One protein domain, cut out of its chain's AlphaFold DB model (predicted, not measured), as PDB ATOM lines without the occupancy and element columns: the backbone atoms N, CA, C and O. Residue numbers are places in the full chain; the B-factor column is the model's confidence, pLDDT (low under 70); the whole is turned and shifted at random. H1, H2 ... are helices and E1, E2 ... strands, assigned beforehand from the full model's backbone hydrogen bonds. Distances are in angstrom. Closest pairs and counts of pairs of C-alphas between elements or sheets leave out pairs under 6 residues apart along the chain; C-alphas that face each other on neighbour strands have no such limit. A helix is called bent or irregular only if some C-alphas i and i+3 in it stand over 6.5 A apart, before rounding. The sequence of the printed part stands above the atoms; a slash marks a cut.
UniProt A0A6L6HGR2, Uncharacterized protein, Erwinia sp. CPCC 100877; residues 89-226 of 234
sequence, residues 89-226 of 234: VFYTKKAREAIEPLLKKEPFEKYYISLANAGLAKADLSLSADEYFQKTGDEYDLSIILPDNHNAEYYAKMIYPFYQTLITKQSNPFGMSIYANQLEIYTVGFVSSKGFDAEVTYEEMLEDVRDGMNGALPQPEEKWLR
ATOM      1  N   VAL A  89      39.665  51.249  24.119       81.12
ATOM      2  CA  VAL A  89      40.752  50.593  23.366       81.12
ATOM      3  C   VAL A  89      41.434  49.512  24.208       81.12
ATOM      4  O   VAL A  89      41.666  48.401  23.727       81.12
ATOM      5  N   PHE A  90      41.726  49.817  25.473       85.06
ATOM      6  CA  PHE A  90      42.387  48.900  26.392       85.06
ATOM      7  C   PHE A  90      41.576  47.613  26.608       85.06
ATOM      8  O   PHE A  90      42.098  46.510  26.426       85.06
ATOM      9  N   TYR A  91      40.290  47.737  26.945       82.06
ATOM     10  CA  TYR A  91      39.419  46.583  27.182       82.06
ATOM     11  C   TYR A  91      39.064  45.832  25.901       82.06
ATOM     12  O   TYR A  91      39.011  44.604  25.920       82.06
ATOM     13  N   THR A  92      38.950  46.532  24.770       82.81
ATOM     14  CA  THR A  92      38.802  45.897  23.452       82.81
ATOM     15  C   THR A  92      40.015  45.035  23.120       82.81
ATOM     16  O   THR A  92      39.850  43.895  22.690       82.81
ATOM     17  N   LYS A  93      41.240  45.514  23.372       86.38
ATOM     18  CA  LYS A  93      42.448  44.693  23.194       86.38
ATOM     19  C   LYS A  93      42.422  43.458  24.096       86.38
ATOM     20  O   LYS A  93      42.636  42.359  23.594       86.38
ATOM     21  N   LYS A  94      42.118  43.616  25.390       86.25
ATOM     22  CA  LYS A  94      42.044  42.481  26.329       86.25
ATOM     23  C   LYS A  94      41.004  41.438  25.907       86.25
ATOM     24  O   LYS A  94      41.294  40.247  25.955       86.25
ATOM     25  N   ALA A  95      39.825  41.867  25.454       85.31
ATOM     26  CA  ALA A  95      38.808  40.949  24.942       85.31
ATOM     27  C   ALA A  95      39.282  40.227  23.673       85.31
ATOM     28  O   ALA A  95      39.151  39.009  23.572       85.31
ATOM     29  N   ARG A  96      39.922  40.933  22.732       87.31
ATOM     30  CA  ARG A  96      40.506  40.304  21.534       87.31
ATOM     31  C   ARG A  96      41.544  39.241  21.883       87.31
ATOM     32  O   ARG A  96      41.495  38.151  21.324       87.31
ATOM     33  N   GLU A  97      42.439  39.516  22.827       87.81
ATOM     34  CA  GLU A  97      43.457  38.551  23.269       87.81
ATOM     35  C   GLU A  97      42.843  37.269  23.864       87.81
ATOM     36  O   GLU A  97      43.415  36.190  23.699       87.81
ATOM     37  N   ALA A  98      41.666  37.366  24.492       83.62
ATOM     38  CA  ALA A  98      40.927  36.223  25.028       83.62
ATOM     39  C   ALA A  98      40.137  35.441  23.958       83.62
ATOM     40  O   ALA A  98      40.075  34.209  24.019       83.62
ATOM     41  N   ILE A  99      39.547  36.134  22.975       85.31
ATOM     42  CA  ILE A  99      38.606  35.550  22.001       85.31
ATOM     43  C   ILE A  99      39.274  35.109  20.700       85.31
ATOM     44  O   ILE A  99      38.980  34.021  20.204       85.31
ATOM     45  N   GLU A 100      40.203  35.891  20.143       89.19
ATOM     46  CA  GLU A 100      40.836  35.591  18.850       89.19
ATOM     47  C   GLU A 100      41.459  34.184  18.752       89.19
ATOM     48  O   GLU A 100      41.382  33.585  17.675       89.19
ATOM     49  N   PRO A 101      42.040  33.589  19.816       90.25
ATOM     50  CA  PRO A 101      42.505  32.204  19.765       90.25
ATOM     51  C   PRO A 101      41.420  31.185  19.387       90.25
ATOM     52  O   PRO A 101      41.755  30.180  18.757       90.25
ATOM     53  N   LEU A 102      40.151  31.441  19.731       87.06
ATOM     54  CA  LEU A 102      39.013  30.588  19.371       87.06
ATOM     55  C   LEU A 102      38.605  30.738  17.899       87.06
ATOM     56  O   LEU A 102      38.030  29.816  17.339       87.06
ATOM     57  N   LEU A 103      38.943  31.860  17.258       87.62
ATOM     58  CA  LEU A 103      38.532  32.182  15.885       87.62
ATOM     59  C   LEU A 103      39.509  31.655  14.822       87.62
ATOM     60  O   LEU A 103      39.146  31.489  13.663       87.62
ATOM     61  N   LYS A 104      40.770  31.382  15.192       84.12
ATOM     62  CA  LYS A 104      41.873  31.102  14.242       84.12
ATOM     63  C   LYS A 104      41.666  29.913  13.302       84.12
ATOM     64  O   LYS A 104      42.390  29.810  12.314       84.12
ATOM     65  N   LYS A 105      40.781  28.977  13.639       85.25
ATOM     66  CA  LYS A 105      40.535  27.758  12.851       85.25
ATOM     67  C   LYS A 105      39.160  27.740  12.196       85.25
ATOM     68  O   LYS A 105      38.836  26.763  11.526       85.25
ATOM     69  N   GLU A 106      38.384  28.795  12.392       90.12
ATOM     70  CA  GLU A 106      37.024  28.868  11.897       90.12
ATOM     71  C   GLU A 106      36.997  29.302  10.425       90.12
ATOM     72  O   GLU A 106      37.874  30.052   9.983       90.12
ATOM     73  N   PRO A 107      36.005  28.856   9.638       86.94
ATOM     74  CA  PRO A 107      35.897  29.153   8.207       86.94
ATOM     75  C   PRO A 107      35.364  30.575   7.931       86.94
ATOM     76  O   PRO A 107      34.599  30.785   6.991       86.94
ATOM     77  N   PHE A 108      35.718  31.552   8.766       91.38
ATOM     78  CA  PHE A 108      35.205  32.922   8.694       91.38
ATOM     79  C   PHE A 108      35.994  33.735   7.665       91.38
ATOM     80  O   PHE A 108      37.224  33.702   7.652       91.38
ATOM     81  N   GLU A 109      35.308  34.516   6.827       90.81
ATOM     82  CA  GLU A 109      35.978  35.461   5.921       90.81
ATOM     83  C   GLU A 109      36.516  36.666   6.689       90.81
ATOM     84  O   GLU A 109      37.595  37.192   6.401       90.81
ATOM     85  N   LYS A 110      35.740  37.117   7.678       91.94
ATOM     86  CA  LYS A 110      36.077  38.249   8.532       91.94
ATOM     87  C   LYS A 110      35.350  38.140   9.864       91.94
ATOM     88  O   LYS A 110      34.259  37.587   9.938       91.94
ATOM     89  N   TYR A 111      35.931  38.729  10.898       91.25
ATOM     90  CA  TYR A 111      35.254  38.945  12.168       91.25
ATOM     91  C   TYR A 111      35.638  40.305  12.755       91.25
ATOM     92  O   TYR A 111      36.693  40.862  12.435       91.25
ATOM     93  N   TYR A 112      34.786  40.822  13.629       89.31
ATOM     94  CA  TYR A 112      35.018  42.022  14.419       89.31
ATOM     95  C   TYR A 112      34.615  41.745  15.862       89.31
ATOM     96  O   TYR A 112      33.609  41.086  16.102       89.31
ATOM     97  N   ILE A 113      35.413  42.252  16.799       86.75
ATOM     98  CA  ILE A 113      35.123  42.208  18.231       86.75
ATOM     99  C   ILE A 113      35.064  43.656  18.704       86.75
ATOM    100  O   ILE A 113      36.048  44.389  18.543       86.75
ATOM    101  N   SER A 114      33.938  44.060  19.276       80.06
ATOM    102  CA  SER A 114      33.775  45.349  19.951       80.06
ATOM    103  C   SER A 114      33.294  45.146  21.379       80.06
ATOM    104  O   SER A 114      32.798  44.085  21.727       80.06
ATOM    105  N   LEU A 115      33.448  46.163  22.223       75.88
ATOM    106  CA  LEU A 115      32.711  46.237  23.480       75.88
ATOM    107  C   LEU A 115      31.738  47.405  23.417       75.88
ATOM    108  O   LEU A 115      32.169  48.567  23.376       75.88
ATOM    109  N   ALA A 116      30.444  47.111  23.495       62.72
ATOM    110  CA  ALA A 116      29.460  48.109  23.867       62.72
ATOM    111  C   ALA A 116      29.868  48.769  25.194       62.72
ATOM    112  O   ALA A 116      30.431  48.141  26.088       62.72
ATOM    113  N   ASN A 117      29.623  50.074  25.311       59.00
ATOM    114  CA  ASN A 117      29.771  50.819  26.562       59.00
ATOM    115  C   ASN A 117      31.132  50.741  27.275       59.00
ATOM    116  O   ASN A 117      31.209  51.202  28.407       59.00
ATOM    117  N   ALA A 118      32.239  50.297  26.657       55.66
ATOM    118  CA  ALA A 118      33.530  50.304  27.369       55.66
ATOM    119  C   ALA A 118      34.030  51.717  27.744       55.66
ATOM    120  O   ALA A 118      34.949  51.861  28.539       55.66
ATOM    121  N   GLY A 119      33.369  52.779  27.272       54.16
ATOM    122  CA  GLY A 119      33.511  54.127  27.835       54.16
ATOM    123  C   GLY A 119      32.988  54.300  29.271       54.16
ATOM    124  O   GLY A 119      33.361  55.265  29.931       54.16
ATOM    125  N   LEU A 120      32.137  53.390  29.753       55.00
ATOM    126  CA  LEU A 120      31.662  53.264  31.139       55.00
ATOM    127  C   LEU A 120      32.579  52.371  31.983       55.00
ATOM    128  O   LEU A 120      32.317  52.154  33.173       55.00
ATOM    129  N   ALA A 121      33.661  51.863  31.386       56.50
ATOM    130  CA  ALA A 121      34.610  51.016  32.065       56.50
ATOM    131  C   ALA A 121      35.152  51.695  33.322       56.50
ATOM    132  O   ALA A 121      35.825  52.724  33.267       56.50
ATOM    133  N   LYS A 122      34.842  51.114  34.485       54.78
ATOM    134  CA  LYS A 122      35.137  51.701  35.797       54.78
ATOM    135  C   LYS A 122      36.646  51.733  36.075       54.78
ATOM    136  O   LYS A 122      37.132  50.816  36.734       54.78
ATOM    137  N   ALA A 123      37.314  52.797  35.614       61.84
ATOM    138  CA  ALA A 123      38.570  53.464  36.030       61.84
ATOM    139  C   ALA A 123      39.834  52.639  36.356       61.84
ATOM    140  O   ALA A 123      40.898  53.222  36.531       61.84
ATOM    141  N   ASP A 124      39.758  51.318  36.426       72.06
ATOM    142  CA  ASP A 124      40.838  50.452  36.875       72.06
ATOM    143  C   ASP A 124      41.279  49.565  35.719       72.06
ATOM    144  O   ASP A 124      40.667  48.540  35.462       72.06
ATOM    145  N   LEU A 125      42.320  49.968  34.992       76.88
ATOM    146  CA  LEU A 125      42.843  49.214  33.844       76.88
ATOM    147  C   LEU A 125      43.674  47.988  34.257       76.88
ATOM    148  O   LEU A 125      44.199  47.271  33.400       76.88
ATOM    149  N   SER A 126      43.833  47.724  35.555       78.38
ATOM    150  CA  SER A 126      44.538  46.522  36.007       78.38
ATOM    151  C   SER A 126      43.706  45.250  35.809       78.38
ATOM    152  O   SER A 126      44.286  44.190  35.578       78.38
ATOM    153  N   LEU A 127      42.373  45.368  35.771       79.00
ATOM    154  CA  LEU A 127      41.442  44.241  35.665       79.00
ATOM    155  C   LEU A 127      41.665  43.401  34.406       79.00
ATOM    156  O   LEU A 127      41.830  43.942  33.309       79.00
ATOM    157  N   SER A 128      41.613  42.079  34.536       82.19
ATOM    158  CA  SER A 128      41.435  41.158  33.406       82.19
ATOM    159  C   SER A 128      40.121  41.432  32.649       82.19
ATOM    160  O   SER A 128      39.255  42.160  33.136       82.19
ATOM    161  N   ALA A 129      39.968  40.867  31.443       79.50
ATOM    162  CA  ALA A 129      38.708  40.964  30.694       79.50
ATOM    163  C   ALA A 129      37.528  40.413  31.519       79.50
ATOM    164  O   ALA A 129      36.483  41.049  31.605       79.50
ATOM    165  N   ASP A 130      37.732  39.298  32.219       79.94
ATOM    166  CA  ASP A 130      36.712  38.682  33.066       79.94
ATOM    167  C   ASP A 130      36.300  39.559  34.244       79.94
ATOM    168  O   ASP A 130      35.112  39.779  34.483       79.94
ATOM    169  N   GLU A 131      37.271  40.109  34.973       81.94
ATOM    170  CA  GLU A 131      36.988  41.018  36.088       81.94
ATOM    171  C   GLU A 131      36.290  42.295  35.613       81.94
ATOM    172  O   GLU A 131      35.441  42.841  36.321       81.94
ATOM    173  N   TYR A 132      36.625  42.765  34.409       80.75
ATOM    174  CA  TYR A 132      35.956  43.891  33.778       80.75
ATOM    175  C   TYR A 132      34.469  43.611  33.553       80.75
ATOM    176  O   TYR A 132      33.632  44.325  34.115       80.75
ATOM    177  N   PHE A 133      34.144  42.552  32.808       78.88
ATOM    178  CA  PHE A 133      32.761  42.205  32.487       78.88
ATOM    179  C   PHE A 133      31.943  41.888  33.744       78.88
ATOM    180  O   PHE A 133      30.802  42.323  33.865       78.88
ATOM    181  N   GLN A 134      32.537  41.230  34.746       78.62
ATOM    182  CA  GLN A 134      31.881  41.007  36.041       78.62
ATOM    183  C   GLN A 134      31.555  42.313  36.780       78.62
ATOM    184  O   GLN A 134      30.545  42.400  37.482       78.62
ATOM    185  N   LYS A 135      32.410  43.334  36.662       78.25
ATOM    186  CA  LYS A 135      32.265  44.613  37.374       78.25
ATOM    187  C   LYS A 135      31.304  45.579  36.679       78.25
ATOM    188  O   LYS A 135      30.693  46.422  37.362       78.25
ATOM    189  N   THR A 136      31.229  45.537  35.351       74.38
ATOM    190  CA  THR A 136      30.357  46.425  34.570       74.38
ATOM    191  C   THR A 136      29.016  45.792  34.233       74.38
ATOM    192  O   THR A 136      28.030  46.521  34.180       74.38
ATOM    193  N   GLY A 137      28.953  44.465  34.112       72.88
ATOM    194  CA  GLY A 137      27.783  43.767  33.582       72.88
ATOM    195  C   GLY A 137      27.622  43.937  32.067       72.88
ATOM    196  O   GLY A 137      26.529  43.698  31.567       72.88
ATOM    197  N   ASP A 138      28.673  44.378  31.368       76.62
ATOM    198  CA  ASP A 138      28.688  44.503  29.905       76.62
ATOM    199  C   ASP A 138      28.981  43.156  29.223       76.62
ATOM    200  O   ASP A 138      29.265  42.144  29.870       76.62
ATOM    201  N   GLU A 139      28.991  43.192  27.893       79.56
ATOM    202  CA  GLU A 139      29.379  42.114  26.993       79.56
ATOM    203  C   GLU A 139      30.343  42.609  25.906       79.56
ATOM    204  O   GLU A 139      30.513  43.817  25.706       79.56
ATOM    205  N   TYR A 140      30.996  41.680  25.208       83.38
ATOM    206  CA  TYR A 140      31.586  41.995  23.906       83.38
ATOM    207  C   TYR A 140      30.647  41.563  22.781       83.38
ATOM    208  O   TYR A 140      30.013  40.516  22.857       83.38
ATOM    209  N   ASP A 141      30.626  42.343  21.708       85.81
ATOM    210  CA  ASP A 141      29.873  42.046  20.496       85.81
ATOM    211  C   ASP A 141      30.797  41.400  19.468       85.81
ATOM    212  O   ASP A 141      31.871  41.927  19.144       85.81
ATOM    213  N   LEU A 142      30.372  40.260  18.937       88.81
ATOM    214  CA  LEU A 142      31.074  39.509  17.911       88.81
ATOM    215  C   LEU A 142      30.294  39.559  16.597       88.81
ATOM    216  O   LEU A 142      29.263  38.912  16.447       88.81
ATOM    217  N   SER A 143      30.811  40.283  15.609       91.81
ATOM    218  CA  SER A 143      30.263  40.265  14.249       91.81
ATOM    219  C   SER A 143      31.100  39.347  13.364       91.81
ATOM    220  O   SER A 143      32.282  39.619  13.148       91.81
ATOM    221  N   ILE A 144      30.509  38.283  12.824       93.50
ATOM    222  CA  ILE A 144      31.183  37.299  11.963       93.50
ATOM    223  C   ILE A 144      30.616  37.364  10.550       93.50
ATOM    224  O   ILE A 144      29.408  37.436  10.358       93.50
ATOM    225  N   ILE A 145      31.494  37.301   9.552       94.81
ATOM    226  CA  ILE A 145      31.134  37.200   8.138       94.81
ATOM    227  C   ILE A 145      31.544  35.818   7.633       94.81
ATOM    228  O   ILE A 145      32.717  35.437   7.720       94.81
ATOM    229  N   LEU A 146      30.570  35.072   7.112       94.56
ATOM    230  CA  LEU A 146      30.753  33.747   6.525       94.56
ATOM    231  C   LEU A 146      30.717  33.815   4.992       94.56
ATOM    232  O   LEU A 146      30.043  34.690   4.450       94.56
ATOM    233  N   PRO A 147      31.353  32.855   4.294       94.50
ATOM    234  CA  PRO A 147      31.245  32.756   2.844       94.50
ATOM    235  C   PRO A 147      29.807  32.545   2.364       94.50
ATOM    236  O   PRO A 147      29.016  31.818   2.981       94.50
ATOM    237  N   ASP A 148      29.485  33.117   1.210       93.19
ATOM    238  CA  ASP A 148      28.186  32.947   0.561       93.19
ATOM    239  C   ASP A 148      27.962  31.482   0.123       93.19
ATOM    240  O   ASP A 148      28.836  30.829  -0.453       93.19
ATOM    241  N   ASN A 149      26.783  30.937   0.424       88.31
ATOM    242  CA  ASN A 149      26.423  29.532   0.184       88.31
ATOM    243  C   ASN A 149      24.910  29.303   0.009       88.31
ATOM    244  O   ASN A 149      24.512  28.235  -0.445       88.31
ATOM    245  N   HIS A 150      24.055  30.279   0.350       86.25
ATOM    246  CA  HIS A 150      22.588  30.189   0.265       86.25
ATOM    247  C   HIS A 150      21.952  28.889   0.824       86.25
ATOM    248  O   HIS A 150      20.819  28.556   0.473       86.25
ATOM    249  N   ASN A 151      22.619  28.174   1.739       94.12
ATOM    250  CA  ASN A 151      22.111  26.955   2.366       94.12
ATOM    251  C   ASN A 151      22.153  27.066   3.897       94.12
ATOM    252  O   ASN A 151      23.223  27.142   4.498       94.12
ATOM    253  N   ALA A 152      20.983  27.010   4.534       93.75
ATOM    254  CA  ALA A 152      20.874  27.132   5.982       93.75
ATOM    255  C   ALA A 152      21.551  25.987   6.754       93.75
ATOM    256  O   ALA A 152      22.158  26.224   7.791       93.75
ATOM    257  N   GLU A 153      21.518  24.752   6.243       95.94
ATOM    258  CA  GLU A 153      22.197  23.617   6.889       95.94
ATOM    259  C   GLU A 153      23.715  23.741   6.824       95.94
ATOM    260  O   GLU A 153      24.414  23.303   7.736       95.94
ATOM    261  N   TYR A 154      24.238  24.332   5.748       95.19
ATOM    262  CA  TYR A 154      25.660  24.639   5.647       95.19
ATOM    263  C   TYR A 154      26.076  25.634   6.737       95.19
ATOM    264  O   TYR A 154      27.050  25.390   7.447       95.19
ATOM    265  N   TYR A 155      25.304  26.707   6.921       94.75
ATOM    266  CA  TYR A 155      25.578  27.703   7.954       94.75
ATOM    267  C   TYR A 155      25.396  27.152   9.367       94.75
ATOM    268  O   TYR A 155      26.309  27.290  10.176       94.75
ATOM    269  N   ALA A 156      24.302  26.445   9.658       93.50
ATOM    270  CA  ALA A 156      24.071  25.850  10.976       93.50
ATOM    271  C   ALA A 156      25.212  24.903  11.396       93.50
ATOM    272  O   ALA A 156      25.644  24.922  12.546       93.50
ATOM    273  N   LYS A 157      25.784  24.130  10.458       94.25
ATOM    274  CA  LYS A 157      26.943  23.252  10.721       94.25
ATOM    275  C   LYS A 157      28.228  23.990  11.094       94.25
ATOM    276  O   LYS A 157      29.101  23.375  11.699       94.25
ATOM    277  N   MET A 158      28.363  25.262  10.727       92.56
ATOM    278  CA  MET A 158      29.499  26.097  11.129       92.56
ATOM    279  C   MET A 158      29.194  26.869  12.411       92.56
ATOM    280  O   MET A 158      30.022  26.909  13.316       92.56
ATOM    281  N   ILE A 159      28.001  27.458  12.502       91.19
ATOM    282  CA  ILE A 159      27.623  28.328  13.617       91.19
ATOM    283  C   ILE A 159      27.468  27.511  14.905       91.19
ATOM    284  O   ILE A 159      27.955  27.931  15.952       91.19
ATOM    285  N   TYR A 160      26.869  26.318  14.832       89.88
ATOM    286  CA  TYR A 160      26.530  25.532  16.019       89.88
ATOM    287  C   TYR A 160      27.757  25.095  16.826       89.88
ATOM    288  O   TYR A 160      27.828  25.415  18.015       89.88
ATOM    289  N   PRO A 161      28.774  24.434  16.234       88.81
ATOM    290  CA  PRO A 161      29.956  24.028  16.993       88.81
ATOM    291  C   PRO A 161      30.750  25.221  17.531       88.81
ATOM    292  O   PRO A 161      31.336  25.142  18.615       88.81
ATOM    293  N   PHE A 162      30.764  26.329  16.787       89.62
ATOM    294  CA  PHE A 162      31.438  27.547  17.204       89.62
ATOM    295  C   PHE A 162      30.742  28.188  18.413       89.62
ATOM    296  O   PHE A 162      31.398  28.461  19.418       89.62
ATOM    297  N   TYR A 163      29.416  28.335  18.364       86.50
ATOM    298  CA  TYR A 163      28.609  28.815  19.486       86.50
ATOM    299  C   TYR A 163      28.812  27.951  20.738       86.50
ATOM    300  O   TYR A 163      29.128  28.474  21.806       86.50
ATOM    301  N   GLN A 164      28.746  26.623  20.591       84.38
ATOM    302  CA  GLN A 164      28.997  25.671  21.679       84.38
ATOM    303  C   GLN A 164      30.413  25.823  22.266       84.38
ATOM    304  O   GLN A 164      30.619  25.755  23.481       84.38
ATOM    305  N   THR A 165      31.407  26.088  21.414       86.06
ATOM    306  CA  THR A 165      32.778  26.371  21.854       86.06
ATOM    307  C   THR A 165      32.855  27.674  22.644       86.06
ATOM    308  O   THR A 165      33.499  27.686  23.693       86.06
ATOM    309  N   LEU A 166      32.201  28.748  22.188       83.00
ATOM    310  CA  LEU A 166      32.171  30.031  22.893       83.00
ATOM    311  C   LEU A 166      31.576  29.887  24.294       83.00
ATOM    312  O   LEU A 166      32.271  30.200  25.258       83.00
ATOM    313  N   ILE A 167      30.368  29.331  24.428       79.00
ATOM    314  CA  ILE A 167      29.701  29.190  25.738       79.00
ATOM    315  C   ILE A 167      30.458  28.258  26.697       79.00
ATOM    316  O   ILE A 167      30.384  28.417  27.909       79.00
ATOM    317  N   THR A 168      31.234  27.302  26.169       78.38
ATOM    318  CA  THR A 168      32.024  26.371  26.994       78.38
ATOM    319  C   THR A 168      33.383  26.945  27.395       78.38
ATOM    320  O   THR A 168      33.924  26.614  28.452       78.38
ATOM    321  N   LYS A 169      34.016  27.729  26.516       82.12
ATOM    322  CA  LYS A 169      35.399  28.201  26.695       82.12
ATOM    323  C   LYS A 169      35.491  29.619  27.239       82.12
ATOM    324  O   LYS A 169      36.575  29.984  27.688       82.12
ATOM    325  N   GLN A 170      34.413  30.395  27.185       77.00
ATOM    326  CA  GLN A 170      34.394  31.786  27.622       77.00
ATOM    327  C   GLN A 170      33.474  31.966  28.828       77.00
ATOM    328  O   GLN A 170      32.313  31.574  28.818       77.00
ATOM    329  N   SER A 171      34.006  32.606  29.864       71.81
ATOM    330  CA  SER A 171      33.304  33.010  31.089       71.81
ATOM    331  C   SER A 171      32.785  34.449  31.028       71.81
ATOM    332  O   SER A 171      32.345  34.989  32.047       71.81
ATOM    333  N   ASN A 172      32.826  35.077  29.853       77.81
ATOM    334  CA  ASN A 172      32.460  36.475  29.649       77.81
ATOM    335  C   ASN A 172      31.162  36.587  28.857       77.81
ATOM    336  O   ASN A 172      31.012  35.838  27.888       77.81
ATOM    337  N   PRO A 173      30.260  37.514  29.228       78.94
ATOM    338  CA  PRO A 173      29.069  37.770  28.446       78.94
ATOM    339  C   PRO A 173      29.395  38.198  27.013       78.94
ATOM    340  O   PRO A 173      30.375  38.922  26.800       78.94
ATOM    341  N   PHE A 174      28.591  37.756  26.046       81.81
ATOM    342  CA  PHE A 174      28.784  38.105  24.638       81.81
ATOM    343  C   PHE A 174      27.488  38.204  23.834       81.81
ATOM    344  O   PHE A 174      26.561  37.418  24.025       81.81
ATOM    345  N   GLY A 175      27.498  39.104  22.855       83.00
ATOM    346  CA  GLY A 175      26.554  39.152  21.748       83.00
ATOM    347  C   GLY A 175      27.222  38.608  20.488       83.00
ATOM    348  O   GLY A 175      28.437  38.731  20.311       83.00
ATOM    349  N   MET A 176      26.458  37.983  19.598       87.06
ATOM    350  CA  MET A 176      26.986  37.465  18.337       87.06
ATOM    351  C   MET A 176      26.007  37.689  17.190       87.06
ATOM    352  O   MET A 176      24.875  37.218  17.248       87.06
ATOM    353  N   SER A 177      26.481  38.329  16.123       88.69
ATOM    354  CA  SER A 177      25.755  38.531  14.865       88.69
ATOM    355  C   SER A 177      26.546  37.932  13.711       88.69
ATOM    356  O   SER A 177      27.753  38.156  13.577       88.69
ATOM    357  N   ILE A 178      25.875  37.164  12.861       91.50
ATOM    358  CA  ILE A 178      26.491  36.428  11.761       91.50
ATOM    359  C   ILE A 178      25.866  36.855  10.443       91.50
ATOM    360  O   ILE A 178      24.652  36.791  10.253       91.50
ATOM    361  N   TYR A 179      26.728  37.246   9.513       93.00
ATOM    362  CA  TYR A 179      26.366  37.764   8.206       93.00
ATOM    363  C   TYR A 179      26.815  36.810   7.100       93.00
ATOM    364  O   TYR A 179      27.957  36.344   7.099       93.00
ATOM    365  N   ALA A 180      25.930  36.547   6.141       92.81
ATOM    366  CA  ALA A 180      26.240  35.835   4.905       92.81
ATOM    367  C   ALA A 180      25.209  36.176   3.822       92.81
ATOM    368  O   ALA A 180      24.059  36.496   4.124       92.81
ATOM    369  N   ASN A 181      25.581  36.089   2.548       89.00
ATOM    370  CA  ASN A 181      24.739  36.453   1.402       89.00
ATOM    371  C   ASN A 181      24.159  37.874   1.522       89.00
ATOM    372  O   ASN A 181      23.018  38.120   1.138       89.00
ATOM    373  N   GLN A 182      24.943  38.802   2.088       87.00
ATOM    374  CA  GLN A 182      24.549  40.191   2.380       87.00
ATOM    375  C   GLN A 182      23.379  40.339   3.372       87.00
ATOM    376  O   GLN A 182      22.799  41.418   3.481       87.00
ATOM    377  N   LEU A 183      23.046  39.278   4.107       88.88
ATOM    378  CA  LEU A 183      22.002  39.258   5.125       88.88
ATOM    379  C   LEU A 183      22.607  38.948   6.493       88.88
ATOM    380  O   LEU A 183      23.605  38.236   6.595       88.88
ATOM    381  N   GLU A 184      21.985  39.466   7.547       89.12
ATOM    382  CA  GLU A 184      22.188  38.961   8.903       89.12
ATOM    383  C   GLU A 184      21.389  37.667   9.043       89.12
ATOM    384  O   GLU A 184      20.158  37.689   9.053       89.12
ATOM    385  N   ILE A 185      22.093  36.538   9.064       89.56
ATOM    386  CA  ILE A 185      21.481  35.209   9.006       89.56
ATOM    387  C   ILE A 185      21.277  34.593  10.388       89.56
ATOM    388  O   ILE A 185      20.538  33.628  10.494       89.56
ATOM    389  N   TYR A 186      21.938  35.100  11.428       87.25
ATOM    390  CA  TYR A 186      21.786  34.616  12.801       87.25
ATOM    391  C   TYR A 186      22.277  35.675  13.788       87.25
ATOM    392  O   TYR A 186      23.380  36.193  13.606       87.25
ATOM    393  N   THR A 187      21.511  35.935  14.850       82.88
ATOM    394  CA  THR A 187      21.897  36.870  15.917       82.88
ATOM    395  C   THR A 187      21.446  36.375  17.283       82.88
ATOM    396  O   THR A 187      20.308  35.950  17.449       82.88
ATOM    397  N   VAL A 188      22.320  36.494  18.278       77.44
ATOM    398  CA  VAL A 188      22.000  36.321  19.697       77.44
ATOM    399  C   VAL A 188      22.526  37.528  20.474       77.44
ATOM    400  O   VAL A 188      23.706  37.863  20.376       77.44
ATOM    401  N   GLY A 189      21.643  38.201  21.213       68.00
ATOM    402  CA  GLY A 189      21.997  39.319  22.092       68.00
ATOM    403  C   GLY A 189      22.173  38.848  23.535       68.00
ATOM    404  O   GLY A 189      21.383  38.028  24.004       68.00
ATOM    405  N   PHE A 190      23.193  39.352  24.230       67.75
ATOM    406  CA  PHE A 190      23.413  39.162  25.667       67.75
ATOM    407  C   PHE A 190      23.392  37.722  26.191       67.75
ATOM    408  O   PHE A 190      22.541  37.325  26.989       67.75
ATOM    409  N   VAL A 191      24.409  36.941  25.818       69.94
ATOM    410  CA  VAL A 191      24.673  35.609  26.386       69.94
ATOM    411  C   VAL A 191      25.524  35.751  27.648       69.94
ATOM    412  O   VAL A 191      26.720  35.990  27.550       69.94
ATOM    413  N   SER A 192      24.944  35.609  28.847       61.69
ATOM    414  CA  SER A 192      25.676  35.735  30.124       61.69
ATOM    415  C   SER A 192      26.430  34.458  30.536       61.69
ATOM    416  O   SER A 192      25.999  33.348  30.242       61.69
ATOM    417  N   SER A 193      27.506  34.587  31.325       50.16
ATOM    418  CA  SER A 193      28.329  33.446  31.769       50.16
ATOM    419  C   SER A 193      27.836  32.677  33.000       50.16
ATOM    420  O   SER A 193      28.454  31.691  33.399       50.16
ATOM    421  N   LYS A 194      26.744  33.119  33.636       48.19
ATOM    422  CA  LYS A 194      26.129  32.445  34.802       48.19
ATOM    423  C   LYS A 194      24.663  32.076  34.602       48.19
ATOM    424  O   LYS A 194      24.021  31.603  35.536       48.19
ATOM    425  N   GLY A 195      24.135  32.284  33.409       40.38
ATOM    426  CA  GLY A 195      22.760  31.964  33.088       40.38
ATOM    427  C   GLY A 195      22.652  31.770  31.598       40.38
ATOM    428  O   GLY A 195      22.364  32.733  30.904       40.38
ATOM    429  N   PHE A 196      22.971  30.556  31.151       48.28
ATOM    430  CA  PHE A 196      22.179  29.777  30.203       48.28
ATOM    431  C   PHE A 196      22.710  28.332  30.228       48.28
ATOM    432  O   PHE A 196      23.696  27.999  29.585       48.28
ATOM    433  N   ASP A 197      22.039  27.486  31.012       45.06
ATOM    434  CA  ASP A 197      22.065  26.017  30.886       45.06
ATOM    435  C   ASP A 197      21.054  25.540  29.817       45.06
ATOM    436  O   ASP A 197      20.735  24.356  29.742       45.06
ATOM    437  N   ALA A 198      20.496  26.439  28.993       49.47
ATOM    438  CA  ALA A 198      19.704  26.014  27.844       49.47
ATOM    439  C   ALA A 198      20.648  25.872  26.649       49.47
ATOM    440  O   ALA A 198      21.016  26.848  25.996       49.47
ATOM    441  N   GLU A 199      21.088  24.639  26.416       61.00
ATOM    442  CA  GLU A 199      21.738  24.238  25.176       61.00
ATOM    443  C   GLU A 199      20.813  24.630  24.014       61.00
ATOM    444  O   GLU A 199      19.800  23.973  23.789       61.00
ATOM    445  N   VAL A 200      21.138  25.702  23.277       73.06
ATOM    446  CA  VAL A 200      20.557  25.900  21.939       73.06
ATOM    447  C   VAL A 200      20.857  24.622  21.183       73.06
ATOM    448  O   VAL A 200      22.025  24.231  21.128       73.06
ATOM    449  N   THR A 201      19.835  23.961  20.654       82.75
ATOM    450  CA  THR A 201      19.996  22.744  19.858       82.75
ATOM    451  C   THR A 201      20.395  23.087  18.427       82.75
ATOM    452  O   THR A 201      20.244  24.214  17.948       82.75
ATOM    453  N   TYR A 202      20.928  22.099  17.709       88.44
ATOM    454  CA  TYR A 202      21.267  22.285  16.302       88.44
ATOM    455  C   TYR A 202      20.015  22.609  15.471       88.44
ATOM    456  O   TYR A 202      20.074  23.425  14.552       88.44
ATOM    457  N   GLU A 203      18.884  21.987  15.800       89.38
ATOM    458  CA  GLU A 203      17.603  22.164  15.123       89.38
ATOM    459  C   GLU A 203      17.053  23.584  15.287       89.38
ATOM    460  O   GLU A 203      16.629  24.180  14.296       89.38
ATOM    461  N   GLU A 204      17.114  24.142  16.498       84.50
ATOM    462  CA  GLU A 204      16.704  25.527  16.771       84.50
ATOM    463  C   GLU A 204      17.597  26.522  16.030       84.50
ATOM    464  O   GLU A 204      17.102  27.424  15.358       84.50
ATOM    465  N   MET A 205      18.915  26.311  16.056       87.88
ATOM    466  CA  MET A 205      19.831  27.151  15.290       87.88
ATOM    467  C   MET A 205      19.574  27.065  13.782       87.88
ATOM    468  O   MET A 205      19.645  28.070  13.079       87.88
ATOM    469  N   LEU A 206      19.287  25.872  13.263       92.50
ATOM    470  CA  LEU A 206      18.958  25.686  11.853       92.50
ATOM    471  C   LEU A 206      17.678  26.432  11.464       92.50
ATOM    472  O   LEU A 206      17.613  26.972  10.358       92.50
ATOM    473  N   GLU A 207      16.667  26.450  12.332       88.69
ATOM    474  CA  GLU A 207      15.454  27.246  12.127       88.69
ATOM    475  C   GLU A 207      15.776  28.744  12.097       88.69
ATOM    476  O   GLU A 207      15.455  29.400  11.108       88.69
ATOM    477  N   ASP A 208      16.507  29.255  13.091       86.25
ATOM    478  CA  ASP A 208      16.888  30.672  13.165       86.25
ATOM    479  C   ASP A 208      17.697  31.114  11.933       86.25
ATOM    480  O   ASP A 208      17.453  32.177  11.360       86.25
ATOM    481  N   VAL A 209      18.613  30.264  11.455       90.12
ATOM    482  CA  VAL A 209      19.375  30.518  10.225       90.12
ATOM    483  C   VAL A 209      18.471  30.566   8.991       90.12
ATOM    484  O   VAL A 209      18.664  31.411   8.112       90.12
ATOM    485  N   ARG A 210      17.487  29.663   8.888       91.00
ATOM    486  CA  ARG A 210      16.516  29.676   7.779       91.00
ATOM    487  C   ARG A 210      15.692  30.957   7.798       91.00
ATOM    488  O   ARG A 210      15.505  31.554   6.738       91.00
ATOM    489  N   ASP A 211      15.230  31.375   8.968       86.25
ATOM    490  CA  ASP A 211      14.440  32.593   9.141       86.25
ATOM    491  C   ASP A 211      15.252  33.835   8.740       86.25
ATOM    492  O   ASP A 211      14.808  34.607   7.878       86.25
ATOM    493  N   GLY A 212      16.485  33.962   9.243       85.44
ATOM    494  CA  GLY A 212      17.392  35.062   8.895       85.44
ATOM    495  C   GLY A 212      17.709  35.124   7.397       85.44
ATOM    496  O   GLY A 212      17.632  36.183   6.771       85.44
ATOM    497  N   MET A 213      17.967  33.975   6.764       86.94
ATOM    498  CA  MET A 213      18.191  33.901   5.314       86.94
ATOM    499  C   MET A 213      16.968  34.270   4.465       86.94
ATOM    500  O   MET A 213      17.130  34.717   3.329       86.94
ATOM    501  N   ASN A 214      15.756  34.088   4.988       86.38
ATOM    502  CA  ASN A 214      14.519  34.468   4.308       86.38
ATOM    503  C   ASN A 214      14.157  35.950   4.517       86.38
ATOM    504  O   ASN A 214      13.109  36.395   4.044       86.38
ATOM    505  N   GLY A 215      14.998  36.718   5.222       72.62
ATOM    506  CA  GLY A 215      14.713  38.104   5.590       72.62
ATOM    507  C   GLY A 215      13.547  38.233   6.573       72.62
ATOM    508  O   GLY A 215      12.967  39.315   6.694       72.62
ATOM    509  N   ALA A 216      13.173  37.138   7.244       63.50
ATOM    510  CA  ALA A 216      12.159  37.160   8.279       63.50
ATOM    511  C   ALA A 216      12.776  37.767   9.544       63.50
ATOM    512  O   ALA A 216      13.652  37.186  10.174       63.50
ATOM    513  N   LEU A 217      12.310  38.967   9.884       58.56
ATOM    514  CA  LEU A 217      12.487  39.585  11.193       58.56
ATOM    515  C   LEU A 217      11.180  39.412  11.987       58.56
ATOM    516  O   LEU A 217      10.104  39.472  11.382       58.56
ATOM    517  N   PRO A 218      11.236  39.226  13.315       52.03
ATOM    518  CA  PRO A 218      12.329  39.650  14.192       52.03
ATOM    519  C   PRO A 218      13.530  38.698  14.262       52.03
ATOM    520  O   PRO A 218      13.374  37.483  14.189       52.03
ATOM    521  N   GLN A 219      14.718  39.295  14.442       53.16
ATOM    522  CA  GLN A 219      15.944  38.588  14.815       53.16
ATOM    523  C   GLN A 219      15.727  37.854  16.154       53.16
ATOM    524  O   GLN A 219      14.919  38.311  16.974       53.16
ATOM    525  N   PRO A 220      16.464  36.760  16.420       50.88
ATOM    526  CA  PRO A 220      16.241  35.879  17.564       50.88
ATOM    527  C   PRO A 220      16.269  36.573  18.939       50.88
ATOM    528  O   PRO A 220      15.709  36.048  19.898       50.88
ATOM    529  N   GLU A 221      16.811  37.789  19.037       43.34
ATOM    530  CA  GLU A 221      16.697  38.662  20.212       43.34
ATOM    531  C   GLU A 221      15.254  38.751  20.757       43.34
ATOM    532  O   GLU A 221      15.058  38.627  21.961       43.34
ATOM    533  N   GLU A 222      14.211  38.836  19.917       41.34
ATOM    534  CA  GLU A 222      12.817  38.842  20.405       41.34
ATOM    535  C   GLU A 222      12.246  37.448  20.737       41.34
ATOM    536  O   GLU A 222      11.267  37.368  21.481       41.34
ATOM    537  N   LYS A 223      12.825  36.358  20.214       47.72
ATOM    538  CA  LYS A 223      12.412  34.961  20.483       47.72
ATOM    539  C   LYS A 223      13.043  34.457  21.795       47.72
ATOM    540  O   LYS A 223      12.352  33.853  22.615       47.72
ATOM    541  N   TRP A 224      14.314  34.785  22.040       48.78
ATOM    542  CA  TRP A 224      15.097  34.316  23.192       48.78
ATOM    543  C   TRP A 224      15.005  35.237  24.423       48.78
ATOM    544  O   TRP A 224      15.034  34.725  25.541       48.78
ATOM    545  N   LEU A 225      14.762  36.552  24.262       43.94
ATOM    546  CA  LEU A 225      14.406  37.446  25.388       43.94
ATOM    547  C   LEU A 225      12.964  37.236  25.899       43.94
ATOM    548  O   LEU A 225      12.629  37.718  26.981       43.94
ATOM    549  N   ARG A 226      12.087  36.557  25.136       40.78
ATOM    550  CA  ARG A 226      10.657  36.362  25.472       40.78
ATOM    551  C   ARG A 226      10.278  34.942  25.896       40.78
ATOM    552  O   ARG A 226       9.102  34.716  26.188       40.78
TER     553      ARG A 226
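This is residues 89 to 226 of the 234 residues of an uncharacterized protein of Erwinia sp. CPCC 100877 (UniProt A0A6L6HGR2). One twisted sheet of four strands makes a wall, with helices H1, H3 and H4 over one face and the other face bare. H2 sits off one end of the sheet with the long loop of residues 116 to 128, and the short H5 lies beside edge strand E4. The printed part has 138 residues, with five named helices and four named strands in the order H1 E1 H2 E2 H3 E3 E4 H4 H5. The sheet runs E1 E2 E3 E4 and is mixed; the class is mixed, helices and strands. The whole is compact, with a radius of gyration of the C-alphas of 15.1 A and spans of 45 by 32 by 24 A.

Find C-alpha 89 at (40.752, 50.593, 23.366); from there H1 runs 20.0 A to residue 103, only just irregular, with C-alphas 98 and 101 6.8 A apart. Read on to E1, residues 110 to 115, H2, residues 129 to 136, and E2, residues 140 to 145. H3 begins at C-alpha 152, (20.874, 27.132, 5.982), and runs 25.3 A to residue 169. E3, residues 174 to 180, spans 20.0 A and E4, residues 183 to 191, 21.7 A. H4, residues 202 to 213, spans 16.3 A, and H5, residues 221 to 224, ends at C-alpha 224, (15.097, 34.316, 23.192).

Start at the sheet: E1 and E2 are antiparallel, with N 112 and O 143 2.8 A apart. E2 and E3 are parallel, with N 177 and O 142 at 2.9 A; E2, H3 and E3 form a strand-helix-strand unit, two parallel neighbour strands with a helix between, its crossover right-handed. E3 and E4 are an antiparallel hairpin, with N 178 and O 186 at 2.8 A. With H1 on the same face, H3 makes two layers, helices on one face of a sheet; its height over the sheet is 10.0 A, and it runs along the strands, over E3 and E4. H1, at 8.0 A, runs slantwise to the strands. H4, on that face too, lies over E4, and residues 152 to 160 of H3 touch it, closest at C-alphas 156 and 206, 5.2 A. H2 is only just not on the sheet, with 4 pairs of C-alphas within 10 A, and touches H1, closest at C-alphas 94 and 129, 5.7 A. H5 stands at the sheet's level, with C-alphas 189 and 221 5.7 A apart. Every O i to N i+4 pair is within hydrogen-bond range in H2 and H4, 8 of 11 in H1 and 11 of 14 in H3; H5 is too short for one.

The C-alphas farthest apart, those of Ala 123 and Asn 151, are 45.9 A apart. The printed part has no cut, and the link from E1 to H2 is long. Look for pLDDT under 70 at residues 116 to 123, 189 to 199 and 216 to 226.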